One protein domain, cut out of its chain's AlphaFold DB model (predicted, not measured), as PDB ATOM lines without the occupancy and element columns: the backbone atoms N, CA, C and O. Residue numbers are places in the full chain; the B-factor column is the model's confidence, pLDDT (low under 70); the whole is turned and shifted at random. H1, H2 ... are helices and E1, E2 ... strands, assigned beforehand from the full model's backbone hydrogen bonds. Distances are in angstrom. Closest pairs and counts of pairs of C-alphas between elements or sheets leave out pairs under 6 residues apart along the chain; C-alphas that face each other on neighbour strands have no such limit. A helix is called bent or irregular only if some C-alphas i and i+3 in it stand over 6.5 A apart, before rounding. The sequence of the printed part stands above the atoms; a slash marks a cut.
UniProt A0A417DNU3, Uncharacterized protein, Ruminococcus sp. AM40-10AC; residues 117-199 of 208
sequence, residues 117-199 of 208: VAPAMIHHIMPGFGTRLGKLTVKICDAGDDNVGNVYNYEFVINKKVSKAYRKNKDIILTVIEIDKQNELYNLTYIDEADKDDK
ATOM      1  N   VAL A 117      94.918 -71.176   7.478       86.50
ATOM      2  CA  VAL A 117      95.886 -71.098   8.564       86.50
ATOM      3  C   VAL A 117      95.418 -71.891   9.773       86.50
ATOM      4  O   VAL A 117      94.222 -71.970  10.028       86.50
ATOM      5  N   ALA A 118      96.363 -72.493  10.490       84.44
ATOM      6  CA  ALA A 118      96.116 -73.170  11.760       84.44
ATOM      7  C   ALA A 118      97.273 -72.887  12.734       84.44
ATOM      8  O   ALA A 118      98.430 -72.824  12.297       84.44
ATOM      9  N   PRO A 119      97.001 -72.708  14.037       83.06
ATOM     10  CA  PRO A 119      98.045 -72.586  15.043       83.06
ATOM     11  C   PRO A 119      98.715 -73.948  15.287       83.06
ATOM     12  O   PRO A 119      98.068 -74.991  15.257       83.06
ATOM     13  N   ALA A 120     100.026 -73.954  15.518       82.62
ATOM     14  CA  ALA A 120     100.787 -75.168  15.796       82.62
ATOM     15  C   ALA A 120     101.992 -74.896  16.692       82.62
ATOM     16  O   ALA A 120     102.588 -73.822  16.640       82.62
ATOM     17  N   MET A 121     102.420 -75.905  17.444       80.56
ATOM     18  CA  MET A 121     103.651 -75.860  18.234       80.56
ATOM     19  C   MET A 121     104.730 -76.755  17.621       80.56
ATOM     20  O   MET A 121     104.444 -77.714  16.900       80.56
ATOM     21  N   ILE A 122     105.999 -76.446  17.891       79.12
ATOM     22  CA  ILE A 122     107.113 -77.304  17.473       79.12
ATOM     23  C   ILE A 122     107.196 -78.495  18.424       79.12
ATOM     24  O   ILE A 122     107.531 -78.332  19.592       79.12
ATOM     25  N   HIS A 123     107.002 -79.700  17.893       74.75
ATOM     26  CA  HIS A 123     107.183 -80.930  18.655       74.75
ATOM     27  C   HIS A 123     108.655 -81.363  18.691       74.75
ATOM     28  O   HIS A 123     109.198 -81.725  19.731       74.75
ATOM     29  N   HIS A 124     109.335 -81.317  17.540       74.19
ATOM     30  CA  HIS A 124     110.729 -81.742  17.439       74.19
ATOM     31  C   HIS A 124     111.486 -80.968  16.360       74.19
ATOM     32  O   HIS A 124     110.955 -80.710  15.278       74.19
ATOM     33  N   ILE A 125     112.758 -80.650  16.630       73.06
ATOM     34  CA  ILE A 125     113.678 -80.027  15.670       73.06
ATOM     35  C   ILE A 125     114.809 -80.990  15.340       73.06
ATOM     36  O   ILE A 125     115.563 -81.401  16.218       73.06
ATOM     37  N   MET A 126     114.981 -81.276  14.052       69.25
ATOM     38  CA  MET A 126     116.114 -82.026  13.528       69.25
ATOM     39  C   MET A 126     117.131 -81.075  12.877       69.25
ATOM     40  O   MET A 126     116.745 -80.128  12.177       69.25
ATOM     41  N   PRO A 127     118.444 -81.300  13.069       61.38
ATOM     42  CA  PRO A 127     119.456 -80.637  12.262       61.38
ATOM     43  C   PRO A 127     119.286 -81.089  10.808       61.38
ATOM     44  O   PRO A 127     119.364 -82.280  10.514       61.38
ATOM     45  N   GLY A 128     119.022 -80.149   9.898       56.44
ATOM     46  CA  GLY A 128     118.793 -80.461   8.490       56.44
ATOM     47  C   GLY A 128     120.080 -80.926   7.809       56.44
ATOM     48  O   GLY A 128     120.810 -80.108   7.248       56.44
ATOM     49  N   PHE A 129     120.366 -82.228   7.840       42.44
ATOM     50  CA  PHE A 129     121.476 -82.820   7.091       42.44
ATOM     51  C   PHE A 129     121.263 -82.600   5.584       42.44
ATOM     52  O   PHE A 129     120.208 -82.912   5.042       42.44
ATOM     53  N   GLY A 130     122.251 -82.011   4.903       49.97
ATOM     54  CA  GLY A 130     122.205 -81.761   3.453       49.97
ATOM     55  C   GLY A 130     121.370 -80.552   3.002       49.97
ATOM     56  O   GLY A 130     121.379 -80.213   1.820       49.97
ATOM     57  N   THR A 131     120.692 -79.846   3.912       48.59
ATOM     58  CA  THR A 131     120.031 -78.573   3.581       48.59
ATOM     59  C   THR A 131     121.032 -77.415   3.645       48.59
ATOM     60  O   THR A 131     122.010 -77.468   4.392       48.59
ATOM     61  N   ARG A 132     120.828 -76.360   2.836       49.81
ATOM     62  CA  ARG A 132     121.666 -75.140   2.859       49.81
ATOM     63  C   ARG A 132     121.920 -74.719   4.315       49.81
ATOM     64  O   ARG A 132     120.947 -74.570   5.054       49.81
ATOM     65  N   LEU A 133     123.192 -74.531   4.693       44.97
ATOM     66  CA  LEU A 133     123.648 -74.120   6.032       44.97
ATOM     67  C   LEU A 133     122.616 -73.225   6.748       44.97
ATOM     68  O   LEU A 133     122.368 -72.096   6.325       44.97
ATOM     69  N   GLY A 134     122.015 -73.731   7.831       53.22
ATOM     70  CA  GLY A 134     121.110 -72.962   8.696       53.22
ATOM     71  C   GLY A 134     119.607 -73.210   8.525       53.22
ATOM     72  O   GLY A 134     118.822 -72.506   9.161       53.22
ATOM     73  N   LYS A 135     119.194 -74.185   7.709       59.75
ATOM     74  CA  LYS A 135     117.812 -74.684   7.666       59.75
ATOM     75  C   LYS A 135     117.625 -75.827   8.672       59.75
ATOM     76  O   LYS A 135     118.474 -76.707   8.783       59.75
ATOM     77  N   LEU A 136     116.540 -75.775   9.438       64.44
ATOM     78  CA  LEU A 136     116.155 -76.825  10.383       64.44
ATOM     79  C   LEU A 136     114.877 -77.483   9.881       64.44
ATOM     80  O   LEU A 136     113.988 -76.777   9.401       64.44
ATOM     81  N   THR A 137     114.806 -78.803  10.009       69.06
ATOM     82  CA  THR A 137     113.586 -79.559   9.724       69.06
ATOM     83  C   THR A 137     112.820 -79.723  11.024       69.06
ATOM     84  O   THR A 137     113.414 -80.109  12.033       69.06
ATOM     85  N   VAL A 138     111.529 -79.405  11.035       72.81
ATOM     86  CA  VAL A 138     110.706 -79.511  12.247       72.81
ATOM     87  C   VAL A 138     109.441 -80.319  12.010       72.81
ATOM     88  O   VAL A 138     108.853 -80.241  10.931       72.81
ATOM     89  N   LYS A 139     109.038 -81.065  13.044       77.44
ATOM     90  CA  LYS A 139     107.708 -81.669  13.176       77.44
ATOM     91  C   LYS A 139     106.860 -80.801  14.095       77.44
ATOM     92  O   LYS A 139     107.389 -80.232  15.056       77.44
ATOM     93  N   ILE A 140     105.567 -80.731  13.815       78.81
ATOM     94  CA  ILE A 140     104.629 -79.890  14.559       78.81
ATOM     95  C   ILE A 140     103.558 -80.723  15.263       78.81
ATOM     96  O   ILE A 140     103.272 -81.852  14.864       78.81
ATOM     97  N   CYS A 141     102.966 -80.153  16.302       76.31
ATOM     98  CA  CYS A 141     101.787 -80.675  16.981       76.31
ATOM     99  C   CYS A 141     100.720 -79.583  17.090       76.31
ATOM    100  O   CYS A 141     101.016 -78.398  16.907       76.31
ATOM    101  N   ASP A 142      99.488 -79.999  17.369       69.44
ATOM    102  CA  ASP A 142      98.379 -79.075  17.612       69.44
ATOM    103  C   ASP A 142      98.700 -78.101  18.759       69.44
ATOM    104  O   ASP A 142      99.374 -78.474  19.726       69.44
ATOM    105  N   ALA A 143      98.225 -76.862  18.644       63.12
ATOM    106  CA  ALA A 143      98.304 -75.865  19.703       63.12
ATOM    107  C   ALA A 143      97.044 -75.977  20.581       63.12
ATOM    108  O   ALA A 143      96.092 -75.226  20.403       63.12
ATOM    109  N   GLY A 144      97.019 -76.963  21.482       58.00
ATOM    110  CA  GLY A 144      95.955 -77.144  22.479       58.00
ATOM    111  C   GLY A 144      96.460 -76.935  23.910       58.00
ATOM    112  O   GLY A 144      97.649 -77.114  24.164       58.00
ATOM    113  N   ASP A 145      95.552 -76.583  24.831       48.09
ATOM    114  CA  ASP A 145      95.840 -76.245  26.243       48.09
ATOM    115  C   ASP A 145      96.559 -77.355  27.033       48.09
ATOM    116  O   ASP A 145      97.309 -77.082  27.971       48.09
ATOM    117  N   ASP A 146      96.386 -78.610  26.624       50.12
ATOM    118  CA  ASP A 146      97.063 -79.752  27.219       50.12
ATOM    119  C   ASP A 146      98.202 -80.176  26.289       50.12
ATOM    120  O   ASP A 146      97.954 -80.606  25.165       50.12
ATOM    121  N   ASN A 147      99.449 -80.077  26.760       50.03
ATOM    122  CA  ASN A 147     100.726 -80.382  26.083       50.03
ATOM    123  C   ASN A 147     100.895 -81.831  25.526       50.03
ATOM    124  O   ASN A 147     101.997 -82.382  25.503       50.03
ATOM    125  N   VAL A 148      99.819 -82.477  25.075       53.28
ATOM    126  CA  VAL A 148      99.725 -83.824  24.496       53.28
ATOM    127  C   VAL A 148      98.854 -83.778  23.225       53.28
ATOM    128  O   VAL A 148      97.964 -84.599  23.016       53.28
ATOM    129  N   GLY A 149      99.072 -82.781  22.365       61.69
ATOM    130  CA  GLY A 149      98.432 -82.716  21.050       61.69
ATOM    131  C   GLY A 149      98.922 -83.833  20.118       61.69
ATOM    132  O   GLY A 149     100.058 -84.303  20.233       61.69
ATOM    133  N   ASN A 150      98.085 -84.249  19.160       72.75
ATOM    134  CA  ASN A 150      98.523 -85.168  18.107       72.75
ATOM    135  C   ASN A 150      99.731 -84.574  17.367       72.75
ATOM    136  O   ASN A 150      99.739 -83.393  17.008       72.75
ATOM    137  N   VAL A 151     100.748 -85.399  17.117       72.75
ATOM    138  CA  VAL A 151     101.912 -85.000  16.320       72.75
ATOM    139  C   VAL A 151     101.578 -85.214  14.854       72.75
ATOM    140  O   VAL A 151     101.109 -86.288  14.476       72.75
ATOM    141  N   TYR A 152     101.830 -84.210  14.020       75.62
ATOM    142  CA  TYR A 152     101.588 -84.308  12.590       75.62
ATOM    143  C   TYR A 152     102.891 -84.530  11.827       75.62
ATOM    144  O   TYR A 152     103.881 -83.814  12.004       75.62
ATOM    145  N   ASN A 153     102.887 -85.531  10.952       70.88
ATOM    146  CA  ASN A 153     104.000 -85.837  10.078       70.88
ATOM    147  C   ASN A 153     103.967 -84.919   8.850       70.88
ATOM    148  O   ASN A 153     103.237 -85.167   7.888       70.88
ATOM    149  N   TYR A 154     104.764 -83.856   8.911       70.94
ATOM    150  CA  TYR A 154     105.193 -83.060   7.769       70.94
ATOM    151  C   TYR A 154     106.521 -82.391   8.108       70.94
ATOM    152  O   TYR A 154     106.691 -81.850   9.202       70.94
ATOM    153  N   GLU A 155     107.472 -82.440   7.182       71.12
ATOM    154  CA  GLU A 155     108.788 -81.842   7.373       71.12
ATOM    155  C   GLU A 155     108.779 -80.377   6.937       71.12
ATOM    156  O   GLU A 155     108.834 -80.057   5.750       71.12
ATOM    157  N   PHE A 156     108.758 -79.462   7.906       75.06
ATOM    158  CA  PHE A 156     108.867 -78.036   7.611       75.06
ATOM    159  C   PHE A 156     110.316 -77.581   7.632       75.06
ATOM    160  O   PHE A 156     111.039 -77.788   8.606       75.06
ATOM    161  N   VAL A 157     110.718 -76.867   6.586       74.56
ATOM    162  CA  VAL A 157     112.011 -76.189   6.533       74.56
ATOM    163  C   VAL A 157     111.858 -74.783   7.099       74.56
ATOM    164  O   VAL A 157     111.359 -73.885   6.422       74.56
ATOM    165  N   ILE A 158     112.340 -74.563   8.322       75.19
ATOM    166  CA  ILE A 158     112.231 -73.255   8.978       75.19
ATOM    167  C   ILE A 158     113.467 -72.379   8.759       75.19
ATOM    168  O   ILE A 158     114.599 -72.849   8.609       75.19
ATOM    169  N   ASN A 159     113.246 -71.064   8.758       72.81
ATOM    170  CA  ASN A 159     114.304 -70.065   8.640       72.81
ATOM    171  C   ASN A 159     114.912 -69.693  10.012       72.81
ATOM    172  O   ASN A 159     114.422 -70.070  11.079       72.81
ATOM    173  N   LYS A 160     115.978 -68.882   9.994       74.88
ATOM    174  CA  LYS A 160     116.666 -68.415  11.211       74.88
ATOM    175  C   LYS A 160     115.761 -67.601  12.152       74.88
ATOM    176  O   LYS A 160     116.035 -67.579  13.347       74.88
ATOM    177  N   LYS A 161     114.713 -66.937  11.645       76.19
ATOM    178  CA  LYS A 161     113.778 -66.126  12.447       76.19
ATOM    179  C   LYS A 161     112.938 -67.041  13.348       76.19
ATOM    180  O   LYS A 161     113.005 -66.891  14.562       76.19
ATOM    181  N   VAL A 162     112.287 -68.052  12.763       76.62
ATOM    182  CA  VAL A 162     111.523 -69.082  13.499       76.62
ATOM    183  C   VAL A 162     112.439 -69.856  14.452       76.62
ATOM    184  O   VAL A 162     112.124 -70.024  15.624       76.62
ATOM    185  N   SER A 163     113.639 -70.233  13.993       76.94
ATOM    186  CA  SER A 163     114.631 -70.899  14.848       76.94
ATOM    187  C   SER A 163     115.041 -70.053  16.061       76.94
ATOM    188  O   SER A 163     115.201 -70.579  17.161       76.94
ATOM    189  N   LYS A 164     115.219 -68.737  15.883       79.94
ATOM    190  CA  LYS A 164     115.573 -67.816  16.970       79.94
ATOM    191  C   LYS A 164     114.403 -67.613  17.933       79.94
ATOM    192  O   LYS A 164     114.656 -67.581  19.132       79.94
ATOM    193  N   ALA A 165     113.173 -67.502  17.427       80.06
ATOM    194  CA  ALA A 165     111.967 -67.421  18.251       80.06
ATOM    195  C   ALA A 165     111.839 -68.669  19.140       80.06
ATOM    196  O   ALA A 165     111.820 -68.540  20.358       80.06
ATOM    197  N   TYR A 166     111.956 -69.866  18.554       78.75
ATOM    198  CA  TYR A 166     111.877 -71.132  19.296       78.75
ATOM    199  C   TYR A 166     113.003 -71.326  20.327       78.75
ATOM    200  O   TYR A 166     112.867 -72.020  21.333       78.75
ATOM    201  N   ARG A 167     114.188 -70.755  20.077       80.00
ATOM    202  CA  ARG A 167     115.281 -70.779  21.062       80.00
ATOM    203  C   ARG A 167     115.013 -69.869  22.255       80.00
ATOM    204  O   ARG A 167     115.550 -70.151  23.319       80.00
ATOM    205  N   LYS A 168     114.261 -68.783  22.064       83.06
ATOM    206  CA  LYS A 168     113.908 -67.838  23.127       83.06
ATOM    207  C   LYS A 168     112.732 -68.340  23.957       83.06
ATOM    208  O   LYS A 168     112.794 -68.256  25.174       83.06
ATOM    209  N   ASN A 169     111.700 -68.853  23.296       80.19
ATOM    210  CA  ASN A 169     110.524 -69.428  23.927       80.19
ATOM    211  C   ASN A 169     110.215 -70.770  23.243       80.19
ATOM    212  O   ASN A 169     110.116 -70.837  22.018       80.19
ATOM    213  N   LYS A 170     110.152 -71.845  24.032       77.94
ATOM    214  CA  LYS A 170     109.908 -73.205  23.530       77.94
ATOM    215  C   LYS A 170     108.442 -73.450  23.201       77.94
ATOM    216  O   LYS A 170     108.172 -74.230  22.294       77.94
ATOM    217  N   ASP A 171     107.559 -72.686  23.826       74.25
ATOM    218  CA  ASP A 171     106.109 -72.829  23.737       74.25
ATOM    219  C   ASP A 171     105.516 -71.791  22.771       74.25
ATOM    220  O   ASP A 171     104.389 -71.331  22.928       74.25
ATOM    221  N   ILE A 172     106.299 -71.351  21.775       79.69
ATOM    222  CA  ILE A 172     105.791 -70.413  20.770       79.69
ATOM    223  C   ILE A 172     104.717 -71.076  19.913       79.69
ATOM    224  O   ILE A 172     104.910 -72.169  19.376       79.69
ATOM    225  N   ILE A 173     103.626 -70.345  19.703       81.75
ATOM    226  CA  ILE A 173     102.610 -70.707  18.726       81.75
ATOM    227  C   ILE A 173     103.076 -70.209  17.356       81.75
ATOM    228  O   ILE A 173     103.411 -69.042  17.153       81.75
ATOM    229  N   LEU A 174     103.157 -71.134  16.412       83.75
ATOM    230  CA  LEU A 174     103.447 -70.887  15.009       83.75
ATOM    231  C   LEU A 174     102.164 -70.953  14.194       83.75
ATOM    232  O   LEU A 174     101.197 -71.598  14.579       83.75
ATOM    233  N   THR A 175     102.188 -70.335  13.022       84.06
ATOM    234  CA  THR A 175     101.097 -70.402  12.054       84.06
ATOM    235  C   THR A 175     101.498 -71.338  10.923       84.06
ATOM    236  O   THR A 175     102.448 -71.067  10.177       84.06
ATOM    237  N   VAL A 176     100.774 -72.445  10.793       85.44
ATOM    238  CA  VAL A 176     100.822 -73.326   9.625       85.44
ATOM    239  C   VAL A 176      99.950 -72.714   8.548       85.44
ATOM    240  O   VAL A 176      98.825 -72.317   8.820       85.44
ATOM    241  N   ILE A 177     100.458 -72.654   7.325       84.25
ATOM    242  CA  ILE A 177      99.744 -72.161   6.153       84.25
ATOM    243  C   ILE A 177      99.511 -73.353   5.221       84.25
ATOM    244  O   ILE A 177     100.468 -73.888   4.664       84.25
ATOM    245  N   GLU A 178      98.255 -73.758   5.048       85.50
ATOM    246  CA  GLU A 178      97.812 -74.707   4.022       85.50
ATOM    247  C   GLU A 178      97.593 -73.945   2.710       85.50
ATOM    248  O   GLU A 178      96.645 -73.171   2.577       85.50
ATOM    249  N   ILE A 179      98.496 -74.154   1.749       81.56
ATOM    250  CA  ILE A 179      98.455 -73.512   0.427       81.56
ATOM    251  C   ILE A 179      97.710 -74.412  -0.565       81.56
ATOM    252  O   ILE A 179      96.899 -73.930  -1.351       81.56
ATOM    253  N   ASP A 180      97.985 -75.718  -0.533       75.50
ATOM    254  CA  ASP A 180      97.300 -76.709  -1.364       75.50
ATOM    255  C   ASP A 180      97.252 -78.063  -0.651       75.50
ATOM    256  O   ASP A 180      98.266 -78.749  -0.507       75.50
ATOM    257  N   LYS A 181      96.049 -78.464  -0.232       74.56
ATOM    258  CA  LYS A 181      95.815 -79.737   0.454       74.56
ATOM    259  C   LYS A 181      96.034 -80.958  -0.444       74.56
ATOM    260  O   LYS A 181      96.452 -81.999   0.050       74.56
ATOM    261  N   GLN A 182      95.735 -80.864  -1.743       74.69
ATOM    262  CA  GLN A 182      95.844 -82.005  -2.663       74.69
ATOM    263  C   GLN A 182      97.300 -82.329  -2.992       74.69
ATOM    264  O   GLN A 182      97.650 -83.498  -3.130       74.69
ATOM    265  N   ASN A 183      98.140 -81.297  -3.084       71.25
ATOM    266  CA  ASN A 183      99.572 -81.424  -3.355       71.25
ATOM    267  C   ASN A 183     100.438 -81.396  -2.083       71.25
ATOM    268  O   ASN A 183     101.655 -81.258  -2.185       71.25
ATOM    269  N   GLU A 184      99.819 -81.495  -0.901       74.69
ATOM    270  CA  GLU A 184     100.476 -81.443   0.411       74.69
ATOM    271  C   GLU A 184     101.455 -80.261   0.553       74.69
ATOM    272  O   GLU A 184     102.588 -80.402   1.017       74.69
ATOM    273  N   LEU A 185     101.032 -79.071   0.127       76.56
ATOM    274  CA  LEU A 185     101.851 -77.867   0.159       76.56
ATOM    275  C   LEU A 185     101.534 -77.043   1.409       76.56
ATOM    276  O   LEU A 185     100.555 -76.289   1.445       76.56
ATOM    277  N   TYR A 186     102.401 -77.168   2.412       80.75
ATOM    278  CA  TYR A 186     102.288 -76.466   3.685       80.75
ATOM    279  C   TYR A 186     103.525 -75.605   3.950       80.75
ATOM    280  O   TYR A 186     104.650 -75.955   3.588       80.75
ATOM    281  N   ASN A 187     103.328 -74.469   4.612       80.69
ATOM    282  CA  ASN A 187     104.408 -73.597   5.065       80.69
ATOM    283  C   ASN A 187     104.250 -73.283   6.557       80.69
ATOM    284  O   ASN A 187     103.149 -73.356   7.091       80.69
ATOM    285  N   LEU A 188     105.342 -72.924   7.228       81.25
ATOM    286  CA  LEU A 188     105.356 -72.620   8.655       81.25
ATOM    287  C   LEU A 188     105.991 -71.253   8.893       81.25
ATOM    288  O   LEU A 188     107.128 -70.992   8.485       81.25
ATOM    289  N   THR A 189     105.263 -70.378   9.578       81.50
ATOM    290  CA  THR A 189     105.720 -69.027   9.909       81.50
ATOM    291  C   THR A 189     105.479 -68.710  11.384       81.50
ATOM    292  O   THR A 189     104.639 -69.314  12.033       81.50
ATOM    293  N   TYR A 190     106.242 -67.755  11.914       80.06
ATOM    294  CA  TYR A 190     106.037 -67.178  13.247       80.06
ATOM    295  C   TYR A 190     105.548 -65.743  13.084       80.06
ATOM    296  O   TYR A 190     106.278 -64.935  12.501       80.06
ATOM    297  N   ILE A 191     104.343 -65.430  13.543       75.44
ATOM    298  CA  ILE A 191     103.794 -64.069  13.565       75.44
ATOM    299  C   ILE A 191     103.990 -63.553  14.990       75.44
ATOM    300  O   ILE A 191     103.530 -64.194  15.924       75.44
ATOM    301  N   ASP A 192     104.768 -62.482  15.143       68.44
ATOM    302  CA  ASP A 192     105.013 -61.869  16.451       68.44
ATOM    303  C   ASP A 192     103.837 -60.944  16.787       68.44
ATOM    304  O   ASP A 192     103.337 -60.285  15.878       68.44
ATOM    305  N   GLU A 193     103.419 -60.853  18.051       62.41
ATOM    306  CA  GLU A 193     102.373 -59.895  18.464       62.41
ATOM    307  C   GLU A 193     102.816 -58.447  18.201       62.41
ATOM    308  O   GLU A 193     102.038 -57.638  17.718       62.41
ATOM    309  N   ALA A 194     104.112 -58.147  18.324       58.44
ATOM    310  CA  ALA A 194     104.650 -56.838  17.948       58.44
ATOM    311  C   ALA A 194     104.530 -56.521  16.439       58.44
ATOM    312  O   ALA A 194     104.452 -55.356  16.064       58.44
ATOM    313  N   ASP A 195     104.499 -57.537  15.556       59.75
ATOM    314  CA  ASP A 195     104.250 -57.310  14.119       59.75
ATOM    315  C   ASP A 195     102.769 -56.939  13.849       59.75
ATOM    316  O   ASP A 195     102.457 -56.484  12.745       59.75
ATOM    317  N   LYS A 196     101.878 -57.160  14.830       58.47
ATOM    318  CA  LYS A 196     100.471 -56.737  14.839       58.47
ATOM    319  C   LYS A 196     100.335 -55.312  15.384       58.47
ATOM    320  O   LYS A 196      99.822 -54.438  14.691       58.47
ATOM    321  N   ASP A 197     100.951 -55.051  16.540       54.50
ATOM    322  CA  ASP A 197     100.917 -53.748  17.220       54.50
ATOM    323  C   ASP A 197     101.531 -52.604  16.383       54.50
ATOM    324  O   ASP A 197     100.981 -51.502  16.324       54.50
ATOM    325  N   ASP A 198     102.642 -52.856  15.674       54.72
ATOM    326  CA  ASP A 198     103.271 -51.869  14.775       54.72
ATOM    327  C   ASP A 198     102.345 -51.469  13.604       54.72
ATOM    328  O   ASP A 198     102.496 -50.388  13.024       54.72
ATOM    329  N   LYS A 199     101.388 -52.330  13.227       56.25
ATOM    330  CA  LYS A 199     100.411 -52.045  12.166       56.25
ATOM    331  C   LYS A 199      99.170 -51.338  12.679       56.25
ATOM    332  O   LYS A 199      98.672 -50.463  11.970       56.25
TER     333      LYS A 199
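Overview. This is residues 117 to 199 of the 208 residues of an uncharacterized protein of Ruminococcus sp. AM40-10AC (UniProt A0A417DNU3). One antiparallel sheet of five strands curls back on itself into a small, nearly closed barrel, with edge strands E3 and E5 near each other and helix H1 packed on it. Residues 193 to 199, mostly H2, stick out as a tail. The 83 printed residues run E1, E2, E3, H1, E4, E5, H2, and the sheet's order is E3, E2, E1, E4, E5. The class is mixed, helices and strands; the whole is compact, with a radius of gyration of the C-alphas of 13.0 A and spans of 37 by 28 by 26 A.

Along the chain. E1, residues 117 to 127, begins at C-alpha 117 (95.886, -71.098, 8.564), measures 25.7 A and bends by 68 degrees at residue 123. E2 is residues 136 to 142, 19.3 A; E3, 151 to 158, 17.3 A, bends by 73 degrees at residue 154. E4 is residues 174 to 180, 18.4 A, and E5 185 to 189. H1 is residues 160 to 168, 12.2 A; H2, 194 to 199, ends at C-alpha 199 (100.411, -52.045, 12.166).

Arrangement. The strongly twisted sheet is a folded sheet, bent back into two leaves: E3 and E2 face E4 and E5, with E1 as the hinge. E1, E2 and E3 form a meander, each strand the antiparallel neighbour of the one before. Within hydrogen-bond range are N 123 and O 139, 2.9 A, in hairpin E1 and E2; N 156 and O 138, 3.1 A, in hairpin E2 and E3; N 120 and O 174, 2.8 A, between E1 and E4; and N 177 and O 187, 2.8 A, in hairpin E4 and E5. The closest C-alphas of E3 and E5, Phe 156 and Leu 188, are 6.5 A apart. H1 is on the sheet at a height of 9.0 A, over none of its strands, but only just: 2 of its 9 C-alphas fall on E2 and 2 on E1. Its closest C-alphas to E5 are Val 162 and Thr 189, 6.8 A. H2 is not on the sheet and is apart from H1. Every O i to N i+4 pair is within hydrogen-bond range in H1, and 1 of 2 in H2.

Size, cuts and confidence. The C-alphas of Gly 130 and Lys 199, the two farthest apart, are 37.9 A apart. The printed part has no cut and no long link. Its mean pLDDT is 70.9; residues 126 to 137, 142 to 149 and 192 to 199 are under 70.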